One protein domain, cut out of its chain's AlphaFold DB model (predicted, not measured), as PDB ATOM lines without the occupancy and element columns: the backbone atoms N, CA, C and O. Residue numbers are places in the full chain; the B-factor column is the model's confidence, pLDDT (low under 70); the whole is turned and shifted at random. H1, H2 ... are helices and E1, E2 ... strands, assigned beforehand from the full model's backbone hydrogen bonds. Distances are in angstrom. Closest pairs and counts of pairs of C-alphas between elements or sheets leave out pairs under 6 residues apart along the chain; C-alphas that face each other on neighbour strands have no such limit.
ATOM      1  N   ALA A   2      15.111  51.627  25.924       30.98
ATOM      2  CA  ALA A   2      16.539  51.618  26.212       30.98
ATOM      3  C   ALA A   2      17.290  51.501  24.882       30.98
ATOM      4  O   ALA A   2      17.151  50.519  24.151       30.98
ATOM      5  N   THR A   3      17.990  52.563  24.494       30.98
ATOM      6  CA  THR A   3      18.806  52.565  23.282       30.98
ATOM      7  C   THR A   3      20.209  52.126  23.663       30.98
ATOM      8  O   THR A   3      20.814  52.736  24.534       30.98
ATOM      9  N   GLY A   4      20.720  51.073  23.028       34.34
ATOM     10  CA  GLY A   4      22.054  50.528  23.315       34.34
ATOM     11  C   GLY A   4      22.065  49.016  23.534       34.34
ATOM     12  O   GLY A   4      23.089  48.382  23.299       34.34
ATOM     13  N   ILE A   5      20.919  48.412  23.869       42.59
ATOM     14  CA  ILE A   5      20.777  46.953  23.927       42.59
ATOM     15  C   ILE A   5      20.201  46.449  22.599       42.59
ATOM     16  O   ILE A   5      19.039  46.682  22.263       42.59
ATOM     17  N   HIS A   6      21.025  45.755  21.815       41.41
ATOM     18  CA  HIS A   6      20.598  45.088  20.586       41.41
ATOM     19  C   HIS A   6      20.201  43.639  20.879       41.41
ATOM     20  O   HIS A   6      21.028  42.733  20.815       41.41
ATOM     21  N   PHE A   7      18.918  43.406  21.153       46.69
ATOM     22  CA  PHE A   7      18.394  42.046  21.259       46.69
ATOM     23  C   PHE A   7      18.377  41.375  19.878       46.69
ATOM     24  O   PHE A   7      17.702  41.833  18.951       46.69
ATOM     25  N   VAL A   8      19.116  40.274  19.727       44.75
ATOM     26  CA  VAL A   8      19.055  39.420  18.534       44.75
ATOM     27  C   VAL A   8      18.158  38.229  18.850       44.75
ATOM     28  O   VAL A   8      18.512  37.369  19.649       44.75
ATOM     29  N   GLN A   9      16.995  38.154  18.202       41.84
ATOM     30  CA  GLN A   9      16.115  36.993  18.310       41.84
ATOM     31  C   GLN A   9      16.795  35.779  17.651       41.84
ATOM     32  O   GLN A   9      16.914  35.713  16.426       41.84
ATOM     33  N   SER A  10      17.256  34.824  18.460       44.16
ATOM     34  CA  SER A  10      17.809  33.549  17.992       44.16
ATOM     35  C   SER A  10      16.775  32.431  18.150       44.16
ATOM     36  O   SER A  10      16.062  32.353  19.143       44.16
ATOM     37  N   VAL A  11      16.688  31.540  17.158       48.09
ATOM     38  CA  VAL A  11      15.844  30.325  17.206       48.09
ATOM     39  C   VAL A  11      16.516  29.163  17.957       48.09
ATOM     40  O   VAL A  11      15.951  28.076  18.048       48.09
ATOM     41  N   THR A  12      17.721  29.401  18.478       56.75
ATOM     42  CA  THR A  12      18.515  28.525  19.352       56.75
ATOM     43  C   THR A  12      19.111  29.366  20.486       56.75
ATOM     44  O   THR A  12      20.317  29.320  20.714       56.75
ATOM     45  N   ALA A  13      18.323  30.275  21.066       52.94
ATOM     46  CA  ALA A  13      18.814  31.170  22.107       52.94
ATOM     47  C   ALA A  13      18.883  30.436  23.451       52.94
ATOM     48  O   ALA A  13      17.877  29.876  23.877       52.94
ATOM     49  N   ASP A  14      20.032  30.510  24.120       74.25
ATOM     50  CA  ASP A  14      20.183  30.060  25.511       74.25
ATOM     51  C   ASP A  14      19.545  31.071  26.500       74.25
ATOM     52  O   ASP A  14      19.355  30.760  27.671       74.25
ATOM     53  N   LEU A  15      19.163  32.267  26.019       84.56
ATOM     54  CA  LEU A  15      18.489  33.348  26.755       84.56
ATOM     55  C   LEU A  15      17.344  33.954  25.921       84.56
ATOM     56  O   LEU A  15      17.565  34.405  24.794       84.56
ATOM     57  N   VAL A  16      16.129  34.003  26.471       86.81
ATOM     58  CA  VAL A  16      14.932  34.602  25.846       86.81
ATOM     59  C   VAL A  16      14.438  35.778  26.685       86.81
ATOM     60  O   VAL A  16      14.305  35.633  27.892       86.81
ATOM     61  N   PHE A  17      14.125  36.914  26.060       88.12
ATOM     62  CA  PHE A  17      13.568  38.093  26.736       88.12
ATOM     63  C   PHE A  17      12.081  38.274  26.409       88.12
ATOM     64  O   PHE A  17      11.682  38.082  25.256       88.12
ATOM     65  N   ASP A  18      11.299  38.668  27.411       86.50
ATOM     66  CA  ASP A  18       9.866  38.980  27.357       86.50
ATOM     67  C   ASP A  18       9.567  40.255  28.177       86.50
ATOM     68  O   ASP A  18      10.341  40.638  29.059       86.50
ATOM     69  N   ASP A  19       8.465  40.927  27.860       85.38
ATOM     70  CA  ASP A  19       7.954  42.117  28.555       85.38
ATOM     71  C   ASP A  19       6.424  42.099  28.752       85.38
ATOM     72  O   ASP A  19       5.834  43.076  29.227       85.38
ATOM     73  N   GLU A  20       5.767  40.985  28.410       86.56
ATOM     74  CA  GLU A  20       4.306  40.862  28.415       86.56
ATOM     75  C   GLU A  20       3.723  40.481  29.793       86.56
ATOM     76  O   GLU A  20       2.523  40.675  30.024       86.56
ATOM     77  N   ASP A  21       4.527  39.956  30.729       86.44
ATOM     78  CA  ASP A  21       4.087  39.685  32.108       86.44
ATOM     79  C   ASP A  21       4.285  40.929  32.987       86.44
ATOM     80  O   ASP A  21       5.361  41.192  33.528       86.44
ATOM     81  N   LEU A  22       3.218  41.726  33.068       84.88
ATOM     82  CA  LEU A  22       3.187  43.009  33.767       84.88
ATOM     83  C   LEU A  22       3.302  42.861  35.293       84.88
ATOM     84  O   LEU A  22       2.808  41.902  35.892       84.88
ATOM     85  N   GLY A  23       3.884  43.871  35.933       79.62
ATOM     86  CA  GLY A  23       4.002  44.004  37.386       79.62
ATOM     87  C   GLY A  23       5.108  43.159  38.015       79.62
ATOM     88  O   GLY A  23       5.210  43.132  39.240       79.62
ATOM     89  N   ASN A  24       5.916  42.469  37.204       81.81
ATOM     90  CA  ASN A  24       6.989  41.598  37.666       81.81
ATOM     91  C   ASN A  24       8.259  41.783  36.820       81.81
ATOM     92  O   ASN A  24       8.192  41.921  35.597       81.81
ATOM     93  N   ALA A  25       9.414  41.687  37.475       87.69
ATOM     94  CA  ALA A  25      10.707  41.431  36.851       87.69
ATOM     95  C   ALA A  25      11.251  40.117  37.431       87.69
ATOM     96  O   ALA A  25      11.189  39.919  38.646       87.69
ATOM     97  N   TYR A  26      11.637  39.177  36.566       88.50
ATOM     98  CA  TYR A  26      12.201  37.895  36.989       88.50
ATOM     99  C   TYR A  26      12.950  37.185  35.860       88.50
ATOM    100  O   TYR A  26      12.595  37.283  34.681       88.50
ATOM    101  N   ALA A  27      13.894  36.338  36.250       89.31
ATOM    102  CA  ALA A  27      14.465  35.304  35.409       89.31
ATOM    103  C   ALA A  27      14.008  33.905  35.846       89.31
ATOM    104  O   ALA A  27      13.794  33.607  37.022       89.31
ATOM    105  N   SER A  28      13.879  33.008  34.873       86.88
ATOM    106  CA  SER A  28      13.647  31.584  35.092       86.88
ATOM    107  C   SER A  28      14.579  30.770  34.207       86.88
ATOM    108  O   SER A  28      14.991  31.239  33.151       86.88
ATOM    109  N   PHE A  29      14.938  29.560  34.625       84.12
ATOM    110  CA  PHE A  29      15.871  28.722  33.881       84.12
ATOM    111  C   PHE A  29      15.500  27.246  33.948       84.12
ATOM    112  O   PHE A  29      14.938  26.754  34.932       84.12
ATOM    113  N   ASN A  30      15.862  26.526  32.892       82.06
ATOM    114  CA  ASN A  30      15.813  25.076  32.840       82.06
ATOM    115  C   ASN A  30      17.198  24.505  33.156       82.06
ATOM    116  O   ASN A  30      18.222  25.016  32.706       82.06
ATOM    117  N   LEU A  31      17.224  23.416  33.927       79.19
ATOM    118  CA  LEU A  31      18.452  22.710  34.292       79.19
ATOM    119  C   LEU A  31      18.563  21.385  33.533       79.19
ATOM    120  O   LEU A  31      17.584  20.636  33.440       79.19
ATOM    121  N   ASP A  32      19.765  21.043  33.065       74.94
ATOM    122  CA  ASP A  32      20.047  19.690  32.593       74.94
ATOM    123  C   ASP A  32      20.002  18.706  33.769       74.94
ATOM    124  O   ASP A  32      20.710  18.839  34.769       74.94
ATOM    125  N   ASN A  33      19.171  17.678  33.643       64.06
ATOM    126  CA  ASN A  33      18.862  16.733  34.709       64.06
ATOM    127  C   ASN A  33      19.838  15.534  34.740       64.06
ATOM    128  O   ASN A  33      19.463  14.423  35.138       64.06
ATOM    129  N   MET A  34      21.093  15.717  34.309       54.44
ATOM    130  CA  MET A  34      22.113  14.657  34.214       54.44
ATOM    131  C   MET A  34      22.717  14.251  35.576       54.44
ATOM    132  O   MET A  34      23.933  14.222  35.756       54.44
ATOM    133  N   GLY A  43      22.194  21.851  39.131       66.12
ATOM    134  CA  GLY A  43      22.266  21.411  37.727       66.12
ATOM    135  C   GLY A  43      22.901  22.477  36.820       66.12
ATOM    136  O   GLY A  43      23.133  23.593  37.274       66.12
ATOM    137  N   LEU A  44      23.205  22.139  35.562       75.12
ATOM    138  CA  LEU A  44      23.703  23.105  34.572       75.12
ATOM    139  C   LEU A  44      22.515  23.839  33.939       75.12
ATOM    140  O   LEU A  44      21.605  23.168  33.453       75.12
ATOM    141  N   ILE A  45      22.523  25.174  33.924       80.06
ATOM    142  CA  ILE A  45      21.531  25.969  33.183       80.06
ATOM    143  C   ILE A  45      21.695  25.682  31.686       80.06
ATOM    144  O   ILE A  45      22.796  25.814  31.153       80.06
ATOM    145  N   VAL A  46      20.617  25.248  31.028       82.94
ATOM    146  CA  VAL A  46      20.609  24.939  29.581       82.94
ATOM    147  C   VAL A  46      19.902  25.989  28.746       82.94
ATOM    148  O   VAL A  46      20.260  26.182  27.591       82.94
ATOM    149  N   ASP A  47      18.908  26.650  29.324       85.06
ATOM    150  CA  ASP A  47      18.238  27.804  28.750       85.06
ATOM    151  C   ASP A  47      17.603  28.621  29.875       85.06
ATOM    152  O   ASP A  47      17.267  28.080  30.937       85.06
ATOM    153  N   ALA A  48      17.459  29.921  29.644       88.06
ATOM    154  CA  ALA A  48      16.825  30.842  30.567       88.06
ATOM    155  C   ALA A  48      15.883  31.816  29.850       88.06
ATOM    156  O   ALA A  48      16.067  32.174  28.686       88.06
ATOM    157  N   SER A  49      14.857  32.257  30.568       89.44
ATOM    158  CA  SER A  49      13.915  33.289  30.154       89.44
ATOM    159  C   SER A  49      13.969  34.451  31.136       89.44
ATOM    160  O   SER A  49      13.917  34.224  32.342       89.44
ATOM    161  N   ILE A  50      13.984  35.674  30.635       91.94
ATOM    162  CA  ILE A  50      13.944  36.904  31.418       91.94
ATOM    163  C   ILE A  50      12.671  37.645  31.037       91.94
ATOM    164  O   ILE A  50      12.453  37.907  29.855       91.94
ATOM    165  N   ASN A  51      11.853  37.991  32.024       90.19
ATOM    166  CA  ASN A  51      10.730  38.897  31.845       90.19
ATOM    167  C   ASN A  51      10.984  40.183  32.624       90.19
ATOM    168  O   ASN A  51      11.216  40.129  33.831       90.19
ATOM    169  N   ILE A  52      10.860  41.326  31.955       88.75
ATOM    170  CA  ILE A  52      10.770  42.631  32.613       88.75
ATOM    171  C   ILE A  52       9.508  43.296  32.099       88.75
ATOM    172  O   ILE A  52       9.473  43.758  30.959       88.75
ATOM    173  N   GLY A  53       8.466  43.296  32.933       85.50
ATOM    174  CA  GLY A  53       7.149  43.792  32.561       85.50
ATOM    175  C   GLY A  53       7.218  45.204  31.991       85.50
ATOM    176  O   GLY A  53       7.920  46.075  32.501       85.50
ATOM    177  N   LYS A  54       6.474  45.453  30.917       82.81
ATOM    178  CA  LYS A  54       6.474  46.753  30.241       82.81
ATOM    179  C   LYS A  54       6.099  47.928  31.146       82.81
ATOM    180  O   LYS A  54       6.584  49.032  30.944       82.81
ATOM    181  N   ASP A  55       5.261  47.706  32.148       77.25
ATOM    182  CA  ASP A  55       4.942  48.682  33.191       77.25
ATOM    183  C   ASP A  55       6.126  48.949  34.136       77.25
ATOM    184  O   ASP A  55       6.303  50.072  34.583       77.25
ATOM    185  N   TRP A  56       7.021  47.988  34.357       74.81
ATOM    186  CA  TRP A  56       8.297  48.243  35.037       74.81
ATOM    187  C   TRP A  56       9.172  49.245  34.267       74.81
ATOM    188  O   TRP A  56       9.898  50.034  34.859       74.81
ATOM    189  N   ILE A  57       9.067  49.220  32.935       73.19
ATOM    190  CA  ILE A  57       9.848  50.043  32.002       73.19
ATOM    191  C   ILE A  57       9.171  51.400  31.735       73.19
ATOM    192  O   ILE A  57       9.840  52.416  31.555       73.19
ATOM    193  N   GLU A  58       7.839  51.427  31.634       67.69
ATOM    194  CA  GLU A  58       7.053  52.604  31.228       67.69
ATOM    195  C   GLU A  58       6.396  53.348  32.405       67.69
ATOM    196  O   GLU A  58       6.175  54.558  32.301       67.69
ATOM    197  N   ASP A  59       6.094  52.651  33.505       58.69
ATOM    198  CA  ASP A  59       5.395  53.172  34.688       58.69
ATOM    199  C   ASP A  59       6.334  53.419  35.890       58.69
ATOM    200  O   ASP A  59       5.838  53.646  36.998       58.69
ATOM    201  N   ASP A  60       7.662  53.506  35.700       55.81
ATOM    202  CA  ASP A  60       8.602  53.999  36.730       55.81
ATOM    203  C   ASP A  60       8.446  55.519  36.983       55.81
ATOM    204  O   ASP A  60       9.315  56.362  36.761       55.81
ATOM    205  N   TRP A  61       7.252  55.891  37.434       47.34
ATOM    206  CA  TRP A  61       6.862  57.220  37.886       47.34
ATOM    207  C   TRP A  61       7.281  57.452  39.342       47.34
ATOM    208  O   TRP A  61       7.093  58.553  39.863       47.34
ATOM    209  N   THR A  62       7.789  56.421  40.026       50.94
ATOM    210  CA  THR A  62       8.256  56.509  41.413       50.94
ATOM    211  C   THR A  62       9.654  57.094  41.515       50.94
ATOM    212  O   THR A  62       9.906  57.819  42.479       50.94
ATOM    213  N   LEU A  63      10.512  56.836  40.523       53.19
ATOM    214  CA  LEU A  63      11.879  57.358  40.478       53.19
ATOM    215  C   LEU A  63      12.075  58.433  39.397       53.19
ATOM    216  O   LEU A  63      12.913  59.304  39.575       53.19
ATOM    217  N   ASN A  64      11.184  58.515  38.393       53.91
ATOM    218  CA  ASN A  64      11.186  59.564  37.357       53.91
ATOM    219  C   ASN A  64      12.374  59.452  36.369       53.91
ATOM    220  O   ASN A  64      12.662  60.411  35.650       53.91
ATOM    221  N   ASP A  65      13.009  58.276  36.307       60.59
ATOM    222  CA  ASP A  65      14.325  58.071  35.679       60.59
ATOM    223  C   ASP A  65      14.273  57.359  34.322       60.59
ATOM    224  O   ASP A  65      15.285  57.180  33.649       60.59
ATOM    225  N   GLY A  66      13.068  57.022  33.859       67.50
ATOM    226  CA  GLY A  66      12.828  56.594  32.486       67.50
ATOM    227  C   GLY A  66      13.513  55.277  32.113       67.50
ATOM    228  O   GLY A  66      13.478  54.295  32.846       67.50
ATOM    229  N   VAL A  67      14.057  55.240  30.898       75.69
ATOM    230  CA  VAL A  67      14.568  54.029  30.219       75.69
ATOM    231  C   VAL A  67      15.976  54.238  29.672       75.69
ATOM    232  O   VAL A  67      16.406  53.519  28.769       75.69
ATOM    233  N   ASP A  68      16.646  55.275  30.158       84.81
ATOM    234  CA  ASP A  68      18.003  55.623  29.768       84.81
ATOM    235  C   ASP A  68      19.008  54.711  30.500       84.81
ATOM    236  O   ASP A  68      18.620  53.862  31.308       84.81
ATOM    237  N   LEU A  69      20.299  54.800  30.166       87.19
ATOM    238  CA  LEU A  69      21.319  53.922  30.763       87.19
ATOM    239  C   LEU A  69      21.440  54.133  32.278       87.19
ATOM    240  O   LEU A  69      21.703  53.195  33.016       87.19
ATOM    241  N   ASP A  70      21.202  55.354  32.734       89.94
ATOM    242  CA  ASP A  70      21.232  55.818  34.115       89.94
ATOM    243  C   ASP A  70      19.851  55.726  34.787       89.94
ATOM    244  O   ASP A  70      19.388  56.677  35.423       89.94
ATOM    245  N   SER A  71      19.186  54.575  34.621       88.12
ATOM    246  CA  SER A  71      17.852  54.299  35.163       88.12
ATOM    247  C   SER A  71      17.767  52.951  35.879       88.12
ATOM    248  O   SER A  71      18.465  51.987  35.540       88.12
ATOM    249  N   TYR A  72      16.822  52.845  36.815       88.00
ATOM    250  CA  TYR A  72      16.530  51.588  37.505       88.00
ATOM    251  C   TYR A  72      16.064  50.482  36.543       88.00
ATOM    252  O   TYR A  72      16.366  49.302  36.734       88.00
ATOM    253  N   SER A  73      15.380  50.859  35.457       86.69
ATOM    254  CA  SER A  73      14.985  49.934  34.391       86.69
ATOM    255  C   SER A  73      16.195  49.242  33.761       86.69
ATOM    256  O   SER A  73      16.201  48.019  33.624       86.69
ATOM    257  N   PHE A  74      17.240  49.998  33.399       87.94
ATOM    258  CA  PHE A  74      18.463  49.428  32.823       87.94
ATOM    259  C   PHE A  74      19.181  48.512  33.818       87.94
ATOM    260  O   PHE A  74      19.535  47.383  33.478       87.94
ATOM    261  N   GLN A  75      19.299  48.955  35.069       91.81
ATOM    262  CA  GLN A  75      19.850  48.155  36.160       91.81
ATOM    263  C   GLN A  75      19.092  46.828  36.357       91.81
ATOM    264  O   GLN A  75      19.718  45.785  36.543       91.81
ATOM    265  N   THR A  76      17.758  46.836  36.243       91.25
ATOM    266  CA  THR A  76      16.924  45.623  36.346       91.25
ATOM    267  C   THR A  76      17.271  44.613  35.244       91.25
ATOM    268  O   THR A  76      17.344  43.416  35.511       91.25
ATOM    269  N   TYR A  77      17.581  45.060  34.019       91.56
ATOM    270  CA  TYR A  77      18.065  44.149  32.970       91.56
ATOM    271  C   TYR A  77      19.375  43.464  33.353       91.56
ATOM    272  O   TYR A  77      19.501  42.258  33.145       91.56
ATOM    273  N   ILE A  78      20.337  44.197  33.918       94.38
ATOM    274  CA  ILE A  78      21.609  43.608  34.365       94.38
ATOM    275  C   ILE A  78      21.346  42.575  35.472       94.38
ATOM    276  O   ILE A  78      21.870  41.463  35.405       94.38
ATOM    277  N   HIS A  79      20.488  42.917  36.436       95.38
ATOM    278  CA  HIS A  79      20.095  42.046  37.544       95.38
ATOM    279  C   HIS A  79      19.484  40.720  37.063       95.38
ATOM    280  O   HIS A  79      19.968  39.639  37.402       95.38
ATOM    281  N   GLU A  80      18.461  40.778  36.205       94.62
ATOM    282  CA  GLU A  80      17.785  39.566  35.731       94.62
ATOM    283  C   GLU A  80      18.667  38.724  34.799       94.62
ATOM    284  O   GLU A  80      18.589  37.493  34.806       94.62
ATOM    285  N   ILE A  81      19.565  39.356  34.033       94.12
ATOM    286  CA  ILE A  81      20.607  38.630  33.297       94.12
ATOM    287  C   ILE A  81      21.524  37.888  34.275       94.12
ATOM    288  O   ILE A  81      21.835  36.722  34.037       94.12
ATOM    289  N   GLY A  82      21.905  38.511  35.393       94.19
ATOM    290  CA  GLY A  82      22.654  37.860  36.469       94.19
ATOM    291  C   GLY A  82      21.965  36.587  36.967       94.19
ATOM    292  O   GLY A  82      22.589  35.524  37.002       94.19
ATOM    293  N   HIS A  83      20.664  36.651  37.263       92.50
ATOM    294  CA  HIS A  83      19.881  35.469  37.644       92.50
ATOM    295  C   HIS A  83      19.825  34.395  36.560       92.50
ATOM    296  O   HIS A  83      19.982  33.207  36.850       92.50
ATOM    297  N   ALA A  84      19.632  34.795  35.306       90.56
ATOM    298  CA  ALA A  84      19.611  33.873  34.179       90.56
ATOM    299  C   ALA A  84      20.972  33.179  33.956       90.56
ATOM    300  O   ALA A  84      21.018  32.055  33.457       90.56
ATOM    301  N   LEU A  85      22.064  33.821  34.383       89.12
ATOM    302  CA  LEU A  85      23.424  33.276  34.436       89.12
ATOM    303  C   LEU A  85      23.747  32.562  35.768       89.12
ATOM    304  O   LEU A  85      24.874  32.132  36.000       89.12
ATOM    305  N   GLY A  86      22.763  32.391  36.652       88.75
ATOM    306  CA  GLY A  86      22.890  31.594  37.872       88.75
ATOM    307  C   GLY A  86      23.369  32.349  39.112       88.75
ATOM    308  O   GLY A  86      23.646  31.702  40.126       88.75
ATOM    309  N   LEU A  87      23.444  33.682  39.079       91.31
ATOM    310  CA  LEU A  87      23.643  34.474  40.293       91.31
ATOM    311  C   LEU A  87      22.373  34.459  41.153       91.31
ATOM    312  O   LEU A  87      21.254  34.486  40.647       91.31
TER     313      LEU A  87
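Overview. This is residues 2 to 34 and 43 to 87 of the 365 residues of the protein "Serralysin" of Thalassobium sp. R2A62 (UniProt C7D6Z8). A three-stranded sheet has helix H2 running lengthwise over one face, in two layers. The 78 printed residues hold three strands, then two helices, a mixed class; the mixed sheet's order is E1, E3, E2. This rod, 46 by 21 by 21 A, is only just compact, close to loose, with radius of gyration of the C-alphas 13.5 A.

Arrangement. E1, residues 15 to 18, is parallel to E3, residues 44 to 52; N 16 and O 48 are within hydrogen-bond range, 2.9 A. E3 is antiparallel to E2, residues 25 to 32; N 28 and O 49 are 2.8 A apart. H2, residues 72 to 84, runs along the strands over E3 and E2, its height over the sheet 8.4 A. H1, residues 54 to 58, only grazes the sheet. Both helices have every O i to N i+4 pair within range.

Along the chain. E1 begins at (18.489, 33.348, 26.755); H2, 18.3 A long, ends at (19.611, 33.873, 34.179).

Size, cuts and confidence. Residues 35 to 42 are cut out; C-alphas 34 and 43 are 7.6 A apart. H1 to H2 is a long link. pLDDT is under 70 in 24 residues.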